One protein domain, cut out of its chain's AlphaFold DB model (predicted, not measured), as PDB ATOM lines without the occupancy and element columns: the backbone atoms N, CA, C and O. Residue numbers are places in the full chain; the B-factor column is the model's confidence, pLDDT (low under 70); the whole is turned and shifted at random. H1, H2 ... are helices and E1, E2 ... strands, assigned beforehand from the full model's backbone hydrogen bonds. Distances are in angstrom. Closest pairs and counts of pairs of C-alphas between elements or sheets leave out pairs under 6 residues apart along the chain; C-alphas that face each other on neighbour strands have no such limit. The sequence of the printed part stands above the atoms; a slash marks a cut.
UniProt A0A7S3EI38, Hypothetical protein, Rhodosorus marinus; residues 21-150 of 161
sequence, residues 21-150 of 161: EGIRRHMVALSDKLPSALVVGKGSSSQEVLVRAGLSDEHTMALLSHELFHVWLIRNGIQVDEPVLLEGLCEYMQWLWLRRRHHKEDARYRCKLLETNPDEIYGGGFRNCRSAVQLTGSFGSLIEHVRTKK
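Overview. This is residues 21 to 150 of the 161 residues of the protein "Hypothetical protein" of Rhodosorus marinus (UniProt A0A7S3EI38). A body of five helices, H2 to H6, has H3 in its middle, between H2 on one side and H5 on the other; a small two-strand hairpin, E1 and E2, lies on the outer side of H2, and the short H1 lies beyond it at the far end. H4 packs on ends of H2, H3 and H5, H6 makes a corner with H5, and residues 28 to 33 stick out. The printed part has 130 residues, with six named helices and two named strands in the order H1 E1 E2 H2 H3 H4 H5 H6; the sheet E1 - E2 is antiparallel and the class is mostly helix. It is compact, with a radius of gyration of the C-alphas of 15.7 A and spans of 46 by 37 by 24 A.

Arrangement. Start at E1, residues 38 to 40, and E2, residues 47 to 49, an antiparallel hairpin at 157 degrees; N 38 and O 49 are 3.0 A apart, within hydrogen-bond range. From E2 go to H2, residues 57 to 75: the closest C-alphas, of Val 49 and Glu 67, are 6.6 A apart. H2 touches H3, residues 83 to 99, closest at the C-alphas of His 66 and Cys 90, 4.7 A; this helical hairpin runs opposite ways at a steep tilt of 44 degrees. H3 touches H5, residues 122 to 136, about perpendicular at 77 degrees, with the closest C-alphas, of Gly 88 and Gly 125, 3.6 A apart. H3 also forms a helical hairpin with H4, residues 105 to 115, at a shallow tilt of 25 degrees, opposite ways; the closest C-alphas, of Leu 98 and Ala 107, are 5.3 A apart. H4 touches residues 58 to 59 alone of H2, closest at the C-alphas of Glu 58 and Ala 107, 5.9 A. H5 and H6, residues 139 to 149, touch only at the corner, closest at the C-alphas of Val 133 and Phe 139, 5.3 A. H1, residues 21 to 26, is apart from H2; its closest C-alpha to E1 is that of Ile 23, 7.0 A from that of Val 39. In H1 to H6 every O i to N i+4 pair is within hydrogen-bond range.

Along the chain. Find C-alpha 21 at (179.916, 179.337, 137.960), where H1 begins. H2 starts at C-alpha 57, (163.674, 166.870, 146.964), and runs 25.9 A; H3 runs 23.7 A and H5 20.6 A. H6 ends at C-alpha 149, (165.161, 185.865, 176.673).

Size, cuts and confidence. The C-alphas of Glu 21 and Leu 135 are the two farthest apart, 46.3 A. The printed part has no cut, and the link from H1 to E1, 11 residues, is long. Look for low confidence in residues 21 to 53, with pLDDT under 70; the mean of the printed part is 81.3.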
ATOM      1  N   GLU A  21     179.156 178.142 138.306       59.91
ATOM      2  CA  GLU A  21     179.916 179.337 137.960       59.91
ATOM      3  C   GLU A  21     179.501 180.530 138.830       59.91
ATOM      4  O   GLU A  21     180.347 181.252 139.355       59.91
ATOM      5  N   GLY A  22     178.200 180.711 139.054       59.09
ATOM      6  CA  GLY A  22     177.667 181.714 139.961       59.09
ATOM      7  C   GLY A  22     178.078 181.489 141.417       59.09
ATOM      8  O   GLY A  22     178.362 182.468 142.106       59.09
ATOM      9  N   ILE A  23     178.213 180.235 141.861       55.84
ATOM     10  CA  ILE A  23     178.799 179.877 143.163       55.84
ATOM     11  C   ILE A  23     180.268 180.308 143.219       55.84
ATOM     12  O   ILE A  23     180.647 181.064 144.109       55.84
ATOM     13  N   ARG A  24     181.088 179.907 142.235       55.59
ATOM     14  CA  ARG A  24     182.520 180.260 142.160       55.59
ATOM     15  C   ARG A  24     182.757 181.771 142.117       55.59
ATOM     16  O   ARG A  24     183.709 182.252 142.722       55.59
ATOM     17  N   ARG A  25     181.883 182.528 141.440       59.94
ATOM     18  CA  ARG A  25     181.945 184.000 141.392       59.94
ATOM     19  C   ARG A  25     181.734 184.661 142.760       59.94
ATOM     20  O   ARG A  25     182.226 185.768 142.952       59.94
ATOM     21  N   HIS A  26     181.019 184.016 143.684       54.59
ATOM     22  CA  HIS A  26     180.793 184.539 145.039       54.59
ATOM     23  C   HIS A  26     181.773 183.940 146.072       54.59
ATOM     24  O   HIS A  26     182.249 184.654 146.952       54.59
ATOM     25  N   MET A  27     182.187 182.680 145.897       47.75
ATOM     26  CA  MET A  27     183.088 181.940 146.793       47.75
ATOM     27  C   MET A  27     184.589 182.162 146.511       47.75
ATOM     28  O   MET A  27     185.342 181.209 146.313       47.75
ATOM     29  N   VAL A  28     185.083 183.404 146.557       40.88
ATOM     30  CA  VAL A  28     186.525 183.707 146.352       40.88
ATOM     31  C   VAL A  28     187.442 183.192 147.492       40.88
ATOM     32  O   VAL A  28     188.642 183.443 147.479       40.88
ATOM     33  N   ALA A  29     186.955 182.421 148.476       39.38
ATOM     34  CA  ALA A  29     187.799 181.998 149.606       39.38
ATOM     35  C   ALA A  29     187.497 180.629 150.250       39.38
ATOM     36  O   ALA A  29     187.836 180.446 151.418       39.38
ATOM     37  N   LEU A  30     186.907 179.644 149.558       37.94
ATOM     38  CA  LEU A  30     186.701 178.309 150.152       37.94
ATOM     39  C   LEU A  30     187.025 177.165 149.169       37.94
ATOM     40  O   LEU A  30     186.239 176.838 148.291       37.94
ATOM     41  N   SER A  31     188.231 176.610 149.360       35.44
ATOM     42  CA  SER A  31     188.799 175.295 148.988       35.44
ATOM     43  C   SER A  31     187.993 174.322 148.094       35.44
ATOM     44  O   SER A  31     186.851 173.980 148.383       35.44
ATOM     45  N   ASP A  32     188.714 173.725 147.129       34.91
ATOM     46  CA  ASP A  32     188.373 172.811 146.008       34.91
ATOM     47  C   ASP A  32     187.572 171.514 146.272       34.91
ATOM     48  O   ASP A  32     187.690 170.532 145.534       34.91
ATOM     49  N   LYS A  33     186.720 171.439 147.292       39.22
ATOM     50  CA  LYS A  33     185.851 170.271 147.489       39.22
ATOM     51  C   LYS A  33     184.516 170.717 148.044       39.22
ATOM     52  O   LYS A  33     184.460 170.958 149.237       39.22
ATOM     53  N   LEU A  34     183.469 170.765 147.212       40.91
ATOM     54  CA  LEU A  34     182.068 170.478 147.575       40.91
ATOM     55  C   LEU A  34     181.164 170.565 146.321       40.91
ATOM     56  O   LEU A  34     181.246 171.549 145.587       40.91
ATOM     57  N   PRO A  35     180.298 169.567 146.042       41.25
ATOM     58  CA  PRO A  35     179.418 169.599 144.884       41.25
ATOM     59  C   PRO A  35     178.095 170.300 145.220       41.25
ATOM     60  O   PRO A  35     177.294 169.791 146.007       41.25
ATOM     61  N   SER A  36     177.874 171.417 144.520       40.34
ATOM     62  CA  SER A  36     176.599 172.128 144.329       40.34
ATOM     63  C   SER A  36     176.083 172.910 145.543       40.34
ATOM     64  O   SER A  36     176.198 172.487 146.686       40.34
ATOM     65  N   ALA A  37     175.560 174.111 145.297       41.84
ATOM     66  CA  ALA A  37     175.206 175.073 146.334       41.84
ATOM     67  C   ALA A  37     173.996 175.941 145.957       41.84
ATOM     68  O   ALA A  37     173.709 176.133 144.779       41.84
ATOM     69  N   LEU A  38     173.283 176.471 146.958       41.81
ATOM     70  CA  LEU A  38     172.167 177.402 146.774       41.81
ATOM     71  C   LEU A  38     172.447 178.725 147.496       41.81
ATOM     72  O   LEU A  38     172.085 178.910 148.654       41.81
ATOM     73  N   VAL A  39     173.011 179.699 146.794       43.69
ATOM     74  CA  VAL A  39     173.310 181.007 147.389       43.69
ATOM     75  C   VAL A  39     172.028 181.820 147.637       43.69
ATOM     76  O   VAL A  39     171.261 182.103 146.715       43.69
ATOM     77  N   VAL A  40     171.805 182.265 148.878       42.34
ATOM     78  CA  VAL A  40     170.658 183.105 149.263       42.34
ATOM     79  C   VAL A  40     171.134 184.539 149.525       42.34
ATOM     80  O   VAL A  40     171.550 184.877 150.626       42.34
ATOM     81  N   GLY A  41     171.049 185.434 148.529       36.69
ATOM     82  CA  GLY A  41     171.549 186.812 148.674       36.69
ATOM     83  C   GLY A  41     170.672 187.919 148.075       36.69
ATOM     84  O   GLY A  41     170.302 187.863 146.905       36.69
ATOM     85  N   LYS A  42     170.425 188.991 148.860       32.03
ATOM     86  CA  LYS A  42     170.570 190.399 148.407       32.03
ATOM     87  C   LYS A  42     170.687 191.396 149.587       32.03
ATOM     88  O   LYS A  42     169.857 191.390 150.499       32.03
ATOM     89  N   GLY A  43     171.683 192.289 149.527       35.38
ATOM     90  CA  GLY A  43     171.968 193.373 150.494       35.38
ATOM     91  C   GLY A  43     173.186 193.083 151.385       35.38
ATOM     92  O   GLY A  43     173.431 191.911 151.641       35.38
ATOM     93  N   SER A  44     173.900 194.134 151.826       39.84
ATOM     94  CA  SER A  44     175.291 194.248 152.355       39.84
ATOM     95  C   SER A  44     175.790 193.283 153.457       39.84
ATOM     96  O   SER A  44     176.880 193.466 153.987       39.84
ATOM     97  N   SER A  45     175.045 192.226 153.762       48.94
ATOM     98  CA  SER A  45     175.452 191.054 154.539       48.94
ATOM     99  C   SER A  45     174.920 189.785 153.853       48.94
ATOM    100  O   SER A  45     173.886 189.230 154.234       48.94
ATOM    101  N   SER A  46     175.547 189.361 152.754       52.97
ATOM    102  CA  SER A  46     175.195 188.102 152.079       52.97
ATOM    103  C   SER A  46     175.509 186.910 152.985       52.97
ATOM    104  O   SER A  46     176.562 186.881 153.612       52.97
ATOM    105  N   GLN A  47     174.599 185.936 153.054       57.66
ATOM    106  CA  GLN A  47     174.878 184.627 153.639       57.66
ATOM    107  C   GLN A  47     174.760 183.576 152.544       57.66
ATOM    108  O   GLN A  47     173.804 183.575 151.770       57.66
ATOM    109  N   GLU A  48     175.765 182.720 152.441       60.66
ATOM    110  CA  GLU A  48     175.814 181.663 151.440       60.66
ATOM    111  C   GLU A  48     175.340 180.366 152.082       60.66
ATOM    112  O   GLU A  48     175.793 180.007 153.164       60.66
ATOM    113  N   VAL A  49     174.413 179.678 151.418       64.44
ATOM    114  CA  VAL A  49     173.927 178.365 151.840       64.44
ATOM    115  C   VAL A  49     174.379 177.360 150.787       64.44
ATOM    116  O   VAL A  49     174.130 177.526 149.597       64.44
ATOM    117  N   LEU A  50     175.085 176.309 151.183       61.59
ATOM    118  CA  LEU A  50     175.537 175.281 150.246       61.59
ATOM    119  C   LEU A  50     174.727 174.011 150.514       61.59
ATOM    120  O   LEU A  50     174.636 173.565 151.653       61.59
ATOM    121  N   VAL A  51     174.124 173.425 149.476       63.03
ATOM    122  CA  VAL A  51     173.353 172.182 149.594       63.03
ATOM    123  C   VAL A  51     173.896 171.158 148.622       63.03
ATOM    124  O   VAL A  51     173.818 171.337 147.410       63.03
ATOM    125  N   ARG A  52     174.381 170.052 149.185       65.69
ATOM    126  CA  ARG A  52     174.965 168.933 148.451       65.69
ATOM    127  C   ARG A  52     174.044 168.435 147.326       65.69
ATOM    128  O   ARG A  52     172.863 168.177 147.550       65.69
ATOM    129  N   ALA A  53     174.612 168.207 146.142       64.94
ATOM    130  CA  ALA A  53     173.910 167.556 145.033       64.94
ATOM    131  C   ALA A  53     173.621 166.061 145.263       64.94
ATOM    132  O   ALA A  53     174.292 165.369 146.033       64.94
ATOM    133  N   GLY A  54     172.626 165.553 144.525       74.00
ATOM    134  CA  GLY A  54     172.225 164.141 144.541       74.00
ATOM    135  C   GLY A  54     171.338 163.759 145.727       74.00
ATOM    136  O   GLY A  54     171.151 162.577 146.004       74.00
ATOM    137  N   LEU A  55     170.813 164.750 146.445       81.88
ATOM    138  CA  LEU A  55     169.830 164.549 147.496       81.88
ATOM    139  C   LEU A  55     168.414 164.519 146.902       81.88
ATOM    140  O   LEU A  55     168.155 165.136 145.871       81.88
ATOM    141  N   SER A  56     167.488 163.819 147.559       88.44
ATOM    142  CA  SER A  56     166.067 163.887 147.203       88.44
ATOM    143  C   SER A  56     165.514 165.300 147.409       88.44
ATOM    144  O   SER A  56     166.063 166.096 148.182       88.44
ATOM    145  N   ASP A  57     164.381 165.600 146.777       84.81
ATOM    146  CA  ASP A  57     163.674 166.870 146.964       84.81
ATOM    147  C   ASP A  57     163.341 167.120 148.441       84.81
ATOM    148  O   ASP A  57     163.515 168.230 148.948       84.81
ATOM    149  N   GLU A  58     162.894 166.086 149.162       89.00
ATOM    150  CA  GLU A  58     162.560 166.194 150.584       89.00
ATOM    151  C   GLU A  58     163.787 166.504 151.429       89.00
ATOM    152  O   GLU A  58     163.692 167.321 152.342       89.00
ATOM    153  N   HIS A  59     164.934 165.895 151.132       88.75
ATOM    154  CA  HIS A  59     166.168 166.190 151.851       88.75
ATOM    155  C   HIS A  59     166.651 167.607 151.571       88.75
ATOM    156  O   HIS A  59     166.949 168.356 152.497       88.75
ATOM    157  N   THR A  60     166.702 167.964 150.290       84.06
ATOM    158  CA  THR A  60     167.197 169.254 149.818       84.06
ATOM    159  C   THR A  60     166.397 170.370 150.466       84.06
ATOM    160  O   THR A  60     166.949 171.266 151.093       84.06
ATOM    161  N   MET A  61     165.071 170.287 150.393       85.94
ATOM    162  CA  MET A  61     164.206 171.323 150.939       85.94
ATOM    163  C   MET A  61     164.135 171.318 152.472       85.94
ATOM    164  O   MET A  61     163.869 172.366 153.062       85.94
ATOM    165  N   ALA A  62     164.371 170.176 153.122       88.19
ATOM    166  CA  ALA A  62     164.527 170.104 154.571       88.19
ATOM    167  C   ALA A  62     165.782 170.866 155.027       88.19
ATOM    168  O   ALA A  62     165.651 171.775 155.844       88.19
ATOM    169  N   LEU A  63     166.940 170.587 154.416       86.31
ATOM    170  CA  LEU A  63     168.188 171.316 154.674       86.31
ATOM    171  C   LEU A  63     168.030 172.806 154.375       86.31
ATOM    172  O   LEU A  63     168.376 173.649 155.188       86.31
ATOM    173  N   LEU A  64     167.400 173.160 153.255       83.88
ATOM    174  CA  LEU A  64     167.116 174.564 152.961       83.88
ATOM    175  C   LEU A  64     166.220 175.219 154.007       83.88
ATOM    176  O   LEU A  64     166.395 176.397 154.294       83.88
ATOM    177  N   SER A  65     165.264 174.489 154.578       85.19
ATOM    178  CA  SER A  65     164.415 175.026 155.644       85.19
ATOM    179  C   SER A  65     165.207 175.286 156.926       85.19
ATOM    180  O   SER A  65     164.912 176.267 157.601       85.19
ATOM    181  N   HIS A  66     166.201 174.450 157.232       91.12
ATOM    182  CA  HIS A  66     167.147 174.658 158.330       91.12
ATOM    183  C   HIS A  66     167.994 175.916 158.083       91.12
ATOM    184  O   HIS A  66     167.944 176.876 158.850       91.12
ATOM    185  N   GLU A  67     168.695 175.961 156.954       84.69
ATOM    186  CA  GLU A  67     169.668 177.017 156.657       84.69
ATOM    187  C   GLU A  67     169.015 178.388 156.438       84.69
ATOM    188  O   GLU A  67     169.473 179.418 156.933       84.69
ATOM    189  N   LEU A  68     167.866 178.426 155.756       82.00
ATOM    190  CA  LEU A  68     167.101 179.666 155.607       82.00
ATOM    191  C   LEU A  68     166.568 180.183 156.944       82.00
ATOM    192  O   LEU A  68     166.278 181.377 157.053       82.00
ATOM    193  N   PHE A  69     166.414 179.318 157.948       87.12
ATOM    194  CA  PHE A  69     165.958 179.739 159.261       87.12
ATOM    195  C   PHE A  69     167.061 180.441 160.060       87.12
ATOM    196  O   PHE A  69     166.769 181.479 160.655       87.12
ATOM    197  N   HIS A  70     168.321 179.998 159.960       86.12
ATOM    198  CA  HIS A  70     169.482 180.764 160.448       86.12
ATOM    199  C   HIS A  70     169.486 182.187 159.871       86.12
ATOM    200  O   HIS A  70     169.491 183.179 160.608       86.12
ATOM    201  N   VAL A  71     169.356 182.305 158.543       81.81
ATOM    202  CA  VAL A  71     169.279 183.608 157.856       81.81
ATOM    203  C   VAL A  71     168.081 184.425 158.350       81.81
ATOM    204  O   VAL A  71     168.185 185.639 158.553       81.81
ATOM    205  N   TRP A  72     166.929 183.779 158.546       84.00
ATOM    206  CA  TRP A  72     165.719 184.437 159.026       84.00
ATOM    207  C   TRP A  72     165.903 185.030 160.425       84.00
ATOM    208  O   TRP A  72     165.533 186.190 160.629       84.00
ATOM    209  N   LEU A  73     166.503 184.292 161.362       84.25
ATOM    210  CA  LEU A  73     166.786 184.770 162.719       84.25
ATOM    211  C   LEU A  73     167.655 186.036 162.682       84.25
ATOM    212  O   LEU A  73     167.257 187.081 163.209       84.25
ATOM    213  N   ILE A  74     168.770 185.983 161.948       83.81
ATOM    214  CA  ILE A  74     169.708 187.106 161.793       83.81
ATOM    215  C   ILE A  74     169.003 188.329 161.192       83.81
ATOM    216  O   ILE A  74     169.085 189.437 161.729       83.81
ATOM    217  N   ARG A  75     168.241 188.151 160.104       79.88
ATOM    218  CA  ARG A  75     167.539 189.251 159.410       79.88
ATOM    219  C   ARG A  75     166.399 189.871 160.222       79.88
ATOM    220  O   ARG A  75     165.954 190.978 159.900       79.88
ATOM    221  N   ASN A  76     165.938 189.186 161.266       82.88
ATOM    222  CA  ASN A  76     164.931 189.680 162.202       82.88
ATOM    223  C   ASN A  76     165.530 190.166 163.534       82.88
ATOM    224  O   ASN A  76     164.773 190.442 164.465       82.88
ATOM    225  N   GLY A  77     166.859 190.315 163.620       85.00
ATOM    226  CA  GLY A  77     167.549 190.818 164.814       85.00
ATOM    227  C   GLY A  77     167.545 189.829 165.982       85.00
ATOM    228  O   GLY A  77     167.753 190.215 167.132       85.00
ATOM    229  N   ILE A  78     167.279 188.552 165.711       88.69
ATOM    230  CA  ILE A  78     167.270 187.491 166.712       88.69
ATOM    231  C   ILE A  78     168.647 186.832 166.683       88.69
ATOM    232  O   ILE A  78     168.854 185.826 166.019       88.69
ATOM    233  N   GLN A  79     169.604 187.431 167.389       88.69
ATOM    234  CA  GLN A  79     170.908 186.808 167.630       88.69
ATOM    235  C   GLN A  79     170.774 185.743 168.716       88.69
ATOM    236  O   GLN A  79     170.117 186.001 169.726       88.69
ATOM    237  N   VAL A  80     171.342 184.565 168.485       89.75
ATOM    238  CA  VAL A  80     171.386 183.447 169.427       89.75
ATOM    239  C   VAL A  80     172.803 182.900 169.371       89.75
ATOM    240  O   VAL A  80     173.204 182.386 168.333       89.75
ATOM    241  N   ASP A  81     173.539 183.033 170.469       90.88
ATOM    242  CA  ASP A  81     174.938 182.594 170.533       90.88
ATOM    243  C   ASP A  81     175.067 181.156 171.052       90.88
ATOM    244  O   ASP A  81     176.068 180.495 170.797       90.88
ATOM    245  N   GLU A  82     174.047 180.665 171.764       95.75
ATOM    246  CA  GLU A  82     174.060 179.331 172.360       95.75
ATOM    247  C   GLU A  82     173.766 178.248 171.302       95.75
ATOM    248  O   GLU A  82     172.632 178.196 170.805       95.75
ATOM    249  N   PRO A  83     174.728 177.356 170.972       93.44
ATOM    250  CA  PRO A  83     174.598 176.429 169.844       93.44
ATOM    251  C   PRO A  83     173.402 175.487 169.963       93.44
ATOM    252  O   PRO A  83     172.664 175.298 169.001       93.44
ATOM    253  N   VAL A  84     173.149 174.944 171.158       97.44
ATOM    254  CA  VAL A  84     172.032 174.013 171.394       97.44
ATOM    255  C   VAL A  84     170.678 174.690 171.148       97.44
ATOM    256  O   VAL A  84     169.741 174.064 170.648       97.44
ATOM    257  N   LEU A  85     170.552 175.976 171.494       97.62
ATOM    258  CA  LEU A  85     169.339 176.748 171.230       97.62
ATOM    259  C   LEU A  85     169.200 177.051 169.739       97.62
ATOM    260  O   LEU A  85     168.133 176.813 169.176       97.62
ATOM    261  N   LEU A  86     170.260 177.569 169.116       95.75
ATOM    262  CA  LEU A  86     170.249 177.957 167.710       95.75
ATOM    263  C   LEU A  86     169.915 176.758 166.812       95.75
ATOM    264  O   LEU A  86     168.901 176.782 166.109       95.75
ATOM    265  N   GLU A  87     170.695 175.682 166.915       96.19
ATOM    266  CA  GLU A  87     170.500 174.471 166.115       96.19
ATOM    267  C   GLU A  87     169.168 173.794 166.430       96.19
ATOM    268  O   GLU A  87     168.466 173.337 165.531       96.19
ATOM    269  N   GLY A  88     168.735 173.815 167.694       98.00
ATOM    270  CA  GLY A  88     167.441 173.267 168.081       98.00
ATOM    271  C   GLY A  88     166.248 173.939 167.400       98.00
ATOM    272  O   GLY A  88     165.296 173.257 167.006       98.00
ATOM    273  N   LEU A  89     166.285 175.265 167.229       97.38
ATOM    274  CA  LEU A  89     165.237 175.995 166.512       97.38
ATOM    275  C   LEU A  89     165.266 175.684 165.004       97.38
ATOM    276  O   LEU A  89     164.204 175.505 164.397       97.38
ATOM    277  N   CYS A  90     166.460 175.590 164.411       96.38
ATOM    278  CA  CYS A  90     166.662 175.265 162.997       96.38
ATOM    279  C   CYS A  90     166.219 173.829 162.668       96.38
ATOM    280  O   CYS A  90     165.465 173.615 161.714       96.38
ATOM    281  N   GLU A  91     166.561 172.859 163.515       97.75
ATOM    282  CA  GLU A  91     166.106 171.470 163.397       97.75
ATOM    283  C   GLU A  91     164.588 171.342 163.551       97.75
ATOM    284  O   GLU A  91     163.920 170.593 162.829       97.75
ATOM    285  N   TYR A  92     163.990 172.128 164.451       97.94
ATOM    286  CA  TYR A  92     162.538 172.160 164.574       97.94
ATOM    287  C   TYR A  92     161.868 172.747 163.323       97.94
ATOM    288  O   TYR A  92     160.841 172.224 162.882       97.94
ATOM    289  N   MET A  93     162.446 173.782 162.702       95.38
ATOM    290  CA  MET A  93     161.957 174.314 161.424       95.38
ATOM    291  C   MET A  93     162.030 173.268 160.305       95.38
ATOM    292  O   MET A  93     161.046 173.060 159.585       95.38
ATOM    293  N   GLN A  94     163.161 172.568 160.192       94.56
ATOM    294  CA  GLN A  94     163.339 171.463 159.256       94.56
ATOM    295  C   GLN A  94     162.248 170.396 159.435       94.56
ATOM    296  O   GLN A  94     161.573 169.998 158.478       94.56
ATOM    297  N   TRP A  95     162.012 169.981 160.679       97.50
ATOM    298  CA  TRP A  95     160.974 169.013 161.018       97.50
ATOM    299  C   TRP A  95     159.560 169.522 160.699       97.50
ATOM    300  O   TRP A  95     158.741 168.770 160.166       97.50
ATOM    301  N   LEU A  96     159.248 170.800 160.956       95.06
ATOM    302  CA  LEU A  96     157.951 171.394 160.605       95.06
ATOM    303  C   LEU A  96     157.681 171.326 159.098       95.06
ATOM    304  O   LEU A  96     156.544 171.045 158.695       95.06
ATOM    305  N   TRP A  97     158.703 171.571 158.275       93.25
ATOM    306  CA  TRP A  97     158.595 171.465 156.822       93.25
ATOM    307  C   TRP A  97     158.350 170.017 156.375       93.25
ATOM    308  O   TRP A  97     157.408 169.761 155.615       93.25
ATOM    309  N   LEU A  98     159.137 169.068 156.897       94.94
ATOM    310  CA  LEU A  98     159.019 167.639 156.589       94.94
ATOM    311  C   LEU A  98     157.669 167.063 157.029       94.94
ATOM    312  O   LEU A  98     157.015 166.346 156.272       94.94
ATOM    313  N   ARG A  99     157.181 167.440 158.215       94.31
ATOM    314  CA  ARG A  99     155.907 166.956 158.771       94.31
ATOM    315  C   ARG A  99     154.702 167.302 157.890       94.31
ATOM    316  O   ARG A  99     153.766 166.508 157.776       94.31
ATOM    317  N   ARG A 100     154.723 168.448 157.199       90.88
ATOM    318  CA  ARG A 100     153.679 168.820 156.218       90.88
ATOM    319  C   ARG A 100     153.657 167.894 154.994       90.88
ATOM    320  O   ARG A 100     152.670 167.868 154.264       90.88
ATOM    321  N   ARG A 101     154.720 167.117 154.785       93.44
ATOM    322  CA  ARG A 101     154.900 166.157 153.690       93.44
ATOM    323  C   ARG A 101     154.900 164.705 154.162       93.44
ATOM    324  O   ARG A 101     155.360 163.843 153.430       93.44
ATOM    325  N   HIS A 102     154.325 164.407 155.328       90.56
ATOM    326  CA  HIS A 102     154.267 163.049 155.894       90.56
ATOM    327  C   HIS A 102     153.653 161.977 154.967       90.56
ATOM    328  O   HIS A 102     153.840 160.786 155.203       90.56
ATOM    329  N   HIS A 103     152.922 162.363 153.916       93.00
ATOM    330  CA  HIS A 103     152.443 161.431 152.892       93.00
ATOM    331  C   HIS A 103     153.592 160.818 152.068       93.00
ATOM    332  O   HIS A 103     153.471 159.685 151.607       93.00
ATOM    333  N   LYS A 104     154.735 161.504 151.944       93.50
ATOM    334  CA  LYS A 104     155.938 160.998 151.276       93.50
ATOM    335  C   LYS A 104     156.780 160.146 152.224       93.50
ATOM    336  O   LYS A 104     157.022 160.532 153.367       93.50
ATOM    337  N   GLU A 105     157.247 158.998 151.740       96.31
ATOM    338  CA  GLU A 105     158.045 158.057 152.535       96.31
ATOM    339  C   GLU A 105     159.363 158.662 153.013       96.31
ATOM    340  O   GLU A 105     159.644 158.628 154.209       96.31
ATOM    341  N   ASP A 106     160.108 159.307 152.114       94.38
ATOM    342  CA  ASP A 106     161.376 159.952 152.456       94.38
ATOM    343  C   ASP A 106     161.192 161.054 153.515       94.38
ATOM    344  O   ASP A 106     161.984 161.176 154.447       94.38
ATOM    345  N   ALA A 107     160.079 161.797 153.467       94.88
ATOM    346  CA  ALA A 107     159.769 162.786 154.498       94.88
ATOM    347  C   ALA A 107     159.533 162.141 155.875       94.88
ATOM    348  O   ALA A 107     160.022 162.653 156.882       94.88
ATOM    349  N   ARG A 108     158.823 161.003 155.936       97.50
ATOM    350  CA  ARG A 108     158.629 160.254 157.194       97.50
ATOM    351  C   ARG A 108     159.944 159.704 157.728       97.50
ATOM    352  O   ARG A 108     160.211 159.831 158.922       97.50
ATOM    353  N   TYR A 109     160.754 159.118 156.850       97.31
ATOM    354  CA  TYR A 109     162.074 158.602 157.194       97.31
ATOM    355  C   TYR A 109     162.950 159.699 157.814       97.31
ATOM    356  O   TYR A 109     163.507 159.514 158.894       97.31
ATOM    357  N   ARG A 110     162.977 160.887 157.205       95.88
ATOM    358  CA  ARG A 110     163.738 162.042 157.705       95.88
ATOM    359  C   ARG A 110     163.212 162.605 159.014       95.88
ATOM    360  O   ARG A 110     164.012 162.905 159.894       95.88
ATOM    361  N   CYS A 111     161.891 162.713 159.178       97.81
ATOM    362  CA  CYS A 111     161.309 163.078 160.471       97.81
ATOM    363  C   CYS A 111     161.797 162.133 161.571       97.81
ATOM    364  O   CYS A 111     162.195 162.600 162.632       97.81
ATOM    365  N   LYS A 112     161.820 160.821 161.300       97.69
ATOM    366  CA  LYS A 112     162.310 159.832 162.261       97.69
ATOM    367  C   LYS A 112     163.785 160.051 162.594       97.69
ATOM    368  O   LYS A 112     164.118 160.046 163.770       97.69
ATOM    369  N   LEU A 113     164.638 160.305 161.594       97.00
ATOM    370  CA  LEU A 113     166.056 160.607 161.828       97.00
ATOM    371  C   LEU A 113     166.252 161.815 162.753       97.00
ATOM    372  O   LEU A 113     167.061 161.735 163.670       97.00
ATOM    373  N   LEU A 114     165.488 162.894 162.558       96.38
ATOM    374  CA  LEU A 114     165.538 164.077 163.428       96.38
ATOM    375  C   LEU A 114     165.085 163.770 164.854       96.38
ATOM    376  O   LEU A 114     165.725 164.166 165.823       96.38
ATOM    377  N   GLU A 115     163.983 163.034 164.983       97.00
ATOM    378  CA  GLU A 115     163.397 162.700 166.279       97.00
ATOM    379  C   GLU A 115     164.283 161.771 167.112       97.00
ATOM    380  O   GLU A 115     164.263 161.854 168.341       97.00
ATOM    381  N   THR A 116     165.066 160.912 166.456       97.19
ATOM    382  CA  THR A 116     165.947 159.938 167.110       97.19
ATOM    383  C   THR A 116     167.426 160.314 167.060       97.19
ATOM    384  O   THR A 116     168.255 159.480 167.411       97.19
ATOM    385  N   ASN A 117     167.781 161.524 166.614       97.19
ATOM    386  CA  ASN A 117     169.178 161.950 166.537       97.19
ATOM    387  C   ASN A 117     169.798 161.979 167.955       97.19
ATOM    388  O   ASN A 117     169.292 162.713 168.814       97.19
ATOM    389  N   PRO A 118     170.848 161.183 168.248       97.00
ATOM    390  CA  PRO A 118     171.446 161.135 169.580       97.00
ATOM    391  C   PRO A 118     172.350 162.336 169.878       97.00
ATOM    392  O   PRO A 118     172.658 162.554 171.045       97.00
ATOM    393  N   ASP A 119     172.748 163.105 168.860       97.88
ATOM    394  CA  ASP A 119     173.629 164.260 169.014       97.88
ATOM    395  C   ASP A 119     173.067 165.270 170.030       97.88
ATOM    396  O   ASP A 119     171.865 165.550 170.044       97.88
ATOM    397  N   GLU A 120     173.921 165.799 170.901       96.12
ATOM    398  CA  GLU A 120     173.498 166.683 171.991       96.12
ATOM    399  C   GLU A 120     173.108 168.082 171.504       96.12
ATOM    400  O   GLU A 120     172.175 168.680 172.044       96.12
ATOM    401  N   ILE A 121     173.765 168.584 170.458       94.75
ATOM    402  CA  ILE A 121     173.526 169.921 169.915       94.75
ATOM    403  C   ILE A 121     172.311 169.882 168.990       94.75
ATOM    404  O   ILE A 121     171.317 170.560 169.243       94.75
ATOM    405  N   TYR A 122     172.344 169.027 167.971       94.00
ATOM    406  CA  TYR A 122     171.289 168.933 166.965       94.00
ATOM    407  C   TYR A 122     170.075 168.164 167.498       94.00
ATOM    408  O   TYR A 122     168.955 168.677 167.559       94.00
ATOM    409  N   GLY A 123     170.286 166.928 167.956       96.75
ATOM    410  CA  GLY A 123     169.216 166.085 168.485       96.75
ATOM    411  C   GLY A 123     168.677 166.578 169.830       96.75
ATOM    412  O   GLY A 123     167.461 166.635 170.039       96.75
ATOM    413  N   GLY A 124     169.567 166.959 170.749       97.31
ATOM    414  CA  GLY A 124     169.206 167.538 172.043       97.31
ATOM    415  C   GLY A 124     168.527 168.895 171.887       97.31
ATOM    416  O   GLY A 124     167.444 169.093 172.446       97.31
ATOM    417  N   GLY A 125     169.072 169.775 171.043       98.00
ATOM    418  CA  GLY A 125     168.443 171.040 170.668       98.00
ATOM    419  C   GLY A 125     167.035 170.849 170.101       98.00
ATOM    420  O   GLY A 125     166.096 171.508 170.557       98.00
ATOM    421  N   PHE A 126     166.837 169.900 169.177       98.50
ATOM    422  CA  PHE A 126     165.514 169.579 168.633       98.50
ATOM    423  C   PHE A 126     164.523 169.160 169.729       98.50
ATOM    424  O   PHE A 126     163.397 169.667 169.783       98.50
ATOM    425  N   ARG A 127     164.923 168.243 170.623       97.88
ATOM    426  CA  ARG A 127     164.068 167.771 171.730       97.88
ATOM    427  C   ARG A 127     163.715 168.903 172.696       97.88
ATOM    428  O   ARG A 127     162.554 169.012 173.111       97.88
ATOM    429  N   ASN A 128     164.679 169.769 173.001       97.62
ATOM    430  CA  ASN A 128     164.479 170.949 173.840       97.62
ATOM    431  C   ASN A 128     163.512 171.935 173.178       97.62
ATOM    432  O   ASN A 128     162.534 172.342 173.804       97.62
ATOM    433  N   CYS A 129     163.703 172.233 171.891       98.00
ATOM    434  CA  CYS A 129     162.812 173.102 171.128       98.00
ATOM    435  C   CYS A 129     161.392 172.532 171.054       98.00
ATOM    436  O   CYS A 129     160.421 173.237 171.326       98.00
ATOM    437  N   ARG A 130     161.239 171.237 170.762       97.06
ATOM    438  CA  ARG A 130     159.928 170.576 170.727       97.06
ATOM    439  C   ARG A 130     159.200 170.669 172.069       97.06
ATOM    440  O   ARG A 130     158.000 170.942 172.076       97.06
ATOM    441  N   SER A 131     159.913 170.491 173.179       96.75
ATOM    442  CA  SER A 131     159.362 170.657 174.531       96.75
ATOM    443  C   SER A 131     159.007 172.119 174.818       96.75
ATOM    444  O   SER A 131     157.930 172.414 175.328       96.75
ATOM    445  N   ALA A 132     159.861 173.059 174.416       96.88
ATOM    446  CA  ALA A 132     159.619 174.488 174.562       96.88
ATOM    447  C   ALA A 132     158.381 174.962 173.785       96.88
ATOM    448  O   ALA A 132     157.596 175.743 174.313       96.88
ATOM    449  N   VAL A 133     158.149 174.446 172.574       96.06
ATOM    450  CA  VAL A 133     156.927 174.727 171.801       96.06
ATOM    451  C   VAL A 133     155.675 174.226 172.518       96.06
ATOM    452  O   VAL A 133     154.637 174.882 172.454       96.06
ATOM    453  N   GLN A 134     155.750 173.089 173.216       94.88
ATOM    454  CA  GLN A 134     154.635 172.611 174.038       94.88
ATOM    455  C   GLN A 134     154.362 173.551 175.220       94.88
ATOM    456  O   GLN A 134     153.202 173.769 175.556       94.88
ATOM    457  N   LEU A 135     155.405 174.145 175.813       94.44
ATOM    458  CA  LEU A 135     155.268 175.102 176.917       94.44
ATOM    459  C   LEU A 135     154.714 176.460 176.467       94.44
ATOM    460  O   LEU A 135     153.900 177.049 177.170       94.44
ATOM    461  N   THR A 136     155.138 176.971 175.310       91.06
ATOM    462  CA  THR A 136     154.699 178.284 174.796       91.06
ATOM    463  C   THR A 136     153.423 178.216 173.957       91.06
ATOM    464  O   THR A 136     152.888 179.252 173.558       91.06
ATOM    465  N   GLY A 137     152.951 177.008 173.638       91.62
ATOM    466  CA  GLY A 137     151.755 176.736 172.841       91.62
ATOM    467  C   GLY A 137     151.952 176.842 171.325       91.62
ATOM    468  O   GLY A 137     151.150 176.299 170.565       91.62
ATOM    469  N   SER A 138     153.009 177.507 170.844       92.06
ATOM    470  CA  SER A 138     153.312 177.578 169.412       92.06
ATOM    471  C   SER A 138     154.781 177.890 169.131       92.06
ATOM    472  O   SER A 138     155.478 178.502 169.942       92.06
ATOM    473  N   PHE A 139     155.250 177.527 167.933       94.00
ATOM    474  CA  PHE A 139     156.601 177.888 167.498       94.00
ATOM    475  C   PHE A 139     156.780 179.407 167.379       94.00
ATOM    476  O   PHE A 139     157.808 179.923 167.790       94.00
ATOM    477  N   GLY A 140     155.761 180.148 166.924       89.12
ATOM    478  CA  GLY A 140     155.813 181.615 166.891       89.12
ATOM    479  C   GLY A 140     155.975 182.229 168.287       89.12
ATOM    480  O   GLY A 140     156.837 183.079 168.488       89.12
ATOM    481  N   SER A 141     155.220 181.732 169.271       91.50
ATOM    482  CA  SER A 141     155.345 182.150 170.675       91.50
ATOM    483  C   SER A 141     156.734 181.841 171.245       91.50
ATOM    484  O   SER A 141     157.283 182.641 171.999       91.50
ATOM    485  N   LEU A 142     157.324 180.699 170.869       95.25
ATOM    486  CA  LEU A 142     158.704 180.374 171.233       95.25
ATOM    487  C   LEU A 142     159.701 181.368 170.624       95.25
ATOM    488  O   LEU A 142     160.599 181.819 171.327       95.25
ATOM    489  N   ILE A 143     159.538 181.751 169.358       95.00
ATOM    490  CA  ILE A 143     160.419 182.737 168.725       95.00
ATOM    491  C   ILE A 143     160.345 184.096 169.423       95.00
ATOM    492  O   ILE A 143     161.387 184.706 169.657       95.00
ATOM    493  N   GLU A 144     159.161 184.552 169.831       92.81
ATOM    494  CA  GLU A 144     159.035 185.796 170.603       92.81
ATOM    495  C   GLU A 144     159.665 185.692 172.001       92.81
ATOM    496  O   GLU A 144     160.320 186.629 172.471       92.81
ATOM    497  N   HIS A 145     159.567 184.526 172.645       94.69
ATOM    498  CA  HIS A 145     160.303 184.259 173.879       94.69
ATOM    499  C   HIS A 145     161.819 184.333 173.651       94.69
ATOM    500  O   HIS A 145     162.506 185.084 174.339       94.69
ATOM    501  N   VAL A 146     162.349 183.628 172.649       95.75
ATOM    502  CA  VAL A 146     163.787 183.616 172.330       95.75
ATOM    503  C   VAL A 146     164.285 185.005 171.939       95.75
ATOM    504  O   VAL A 146     165.370 185.400 172.362       95.75
ATOM    505  N   ARG A 147     163.491 185.791 171.199       93.81
ATOM    506  CA  ARG A 147     163.819 187.179 170.836       93.81
ATOM    507  C   ARG A 147     164.206 188.001 172.065       93.81
ATOM    508  O   ARG A 147     165.157 188.775 171.986       93.81
ATOM    509  N   THR A 148     163.495 187.811 173.176       92.88
ATOM    510  CA  THR A 148     163.657 188.600 174.406       92.88
ATOM    511  C   THR A 148     164.557 187.941 175.450       92.88
ATOM    512  O   THR A 148     165.296 188.643 176.132       92.88
ATOM    513  N   LYS A 149     164.498 186.614 175.593       95.19
ATOM    514  CA  LYS A 149     165.161 185.865 176.673       95.19
ATOM    515  C   LYS A 149     166.427 185.136 176.252       95.19
ATOM    516  O   LYS A 149     167.223 184.808 177.122       95.19
ATOM    517  N   LYS A 150     166.627 184.901 174.948       94.44
ATOM    518  CA  LYS A 150     167.815 184.216 174.402       94.44
ATOM    519  C   LYS A 150     168.055 182.820 174.996       94.44
ATOM    520  O   LYS A 150     169.174 182.327 174.988       94.44
TER     521      LYS A 150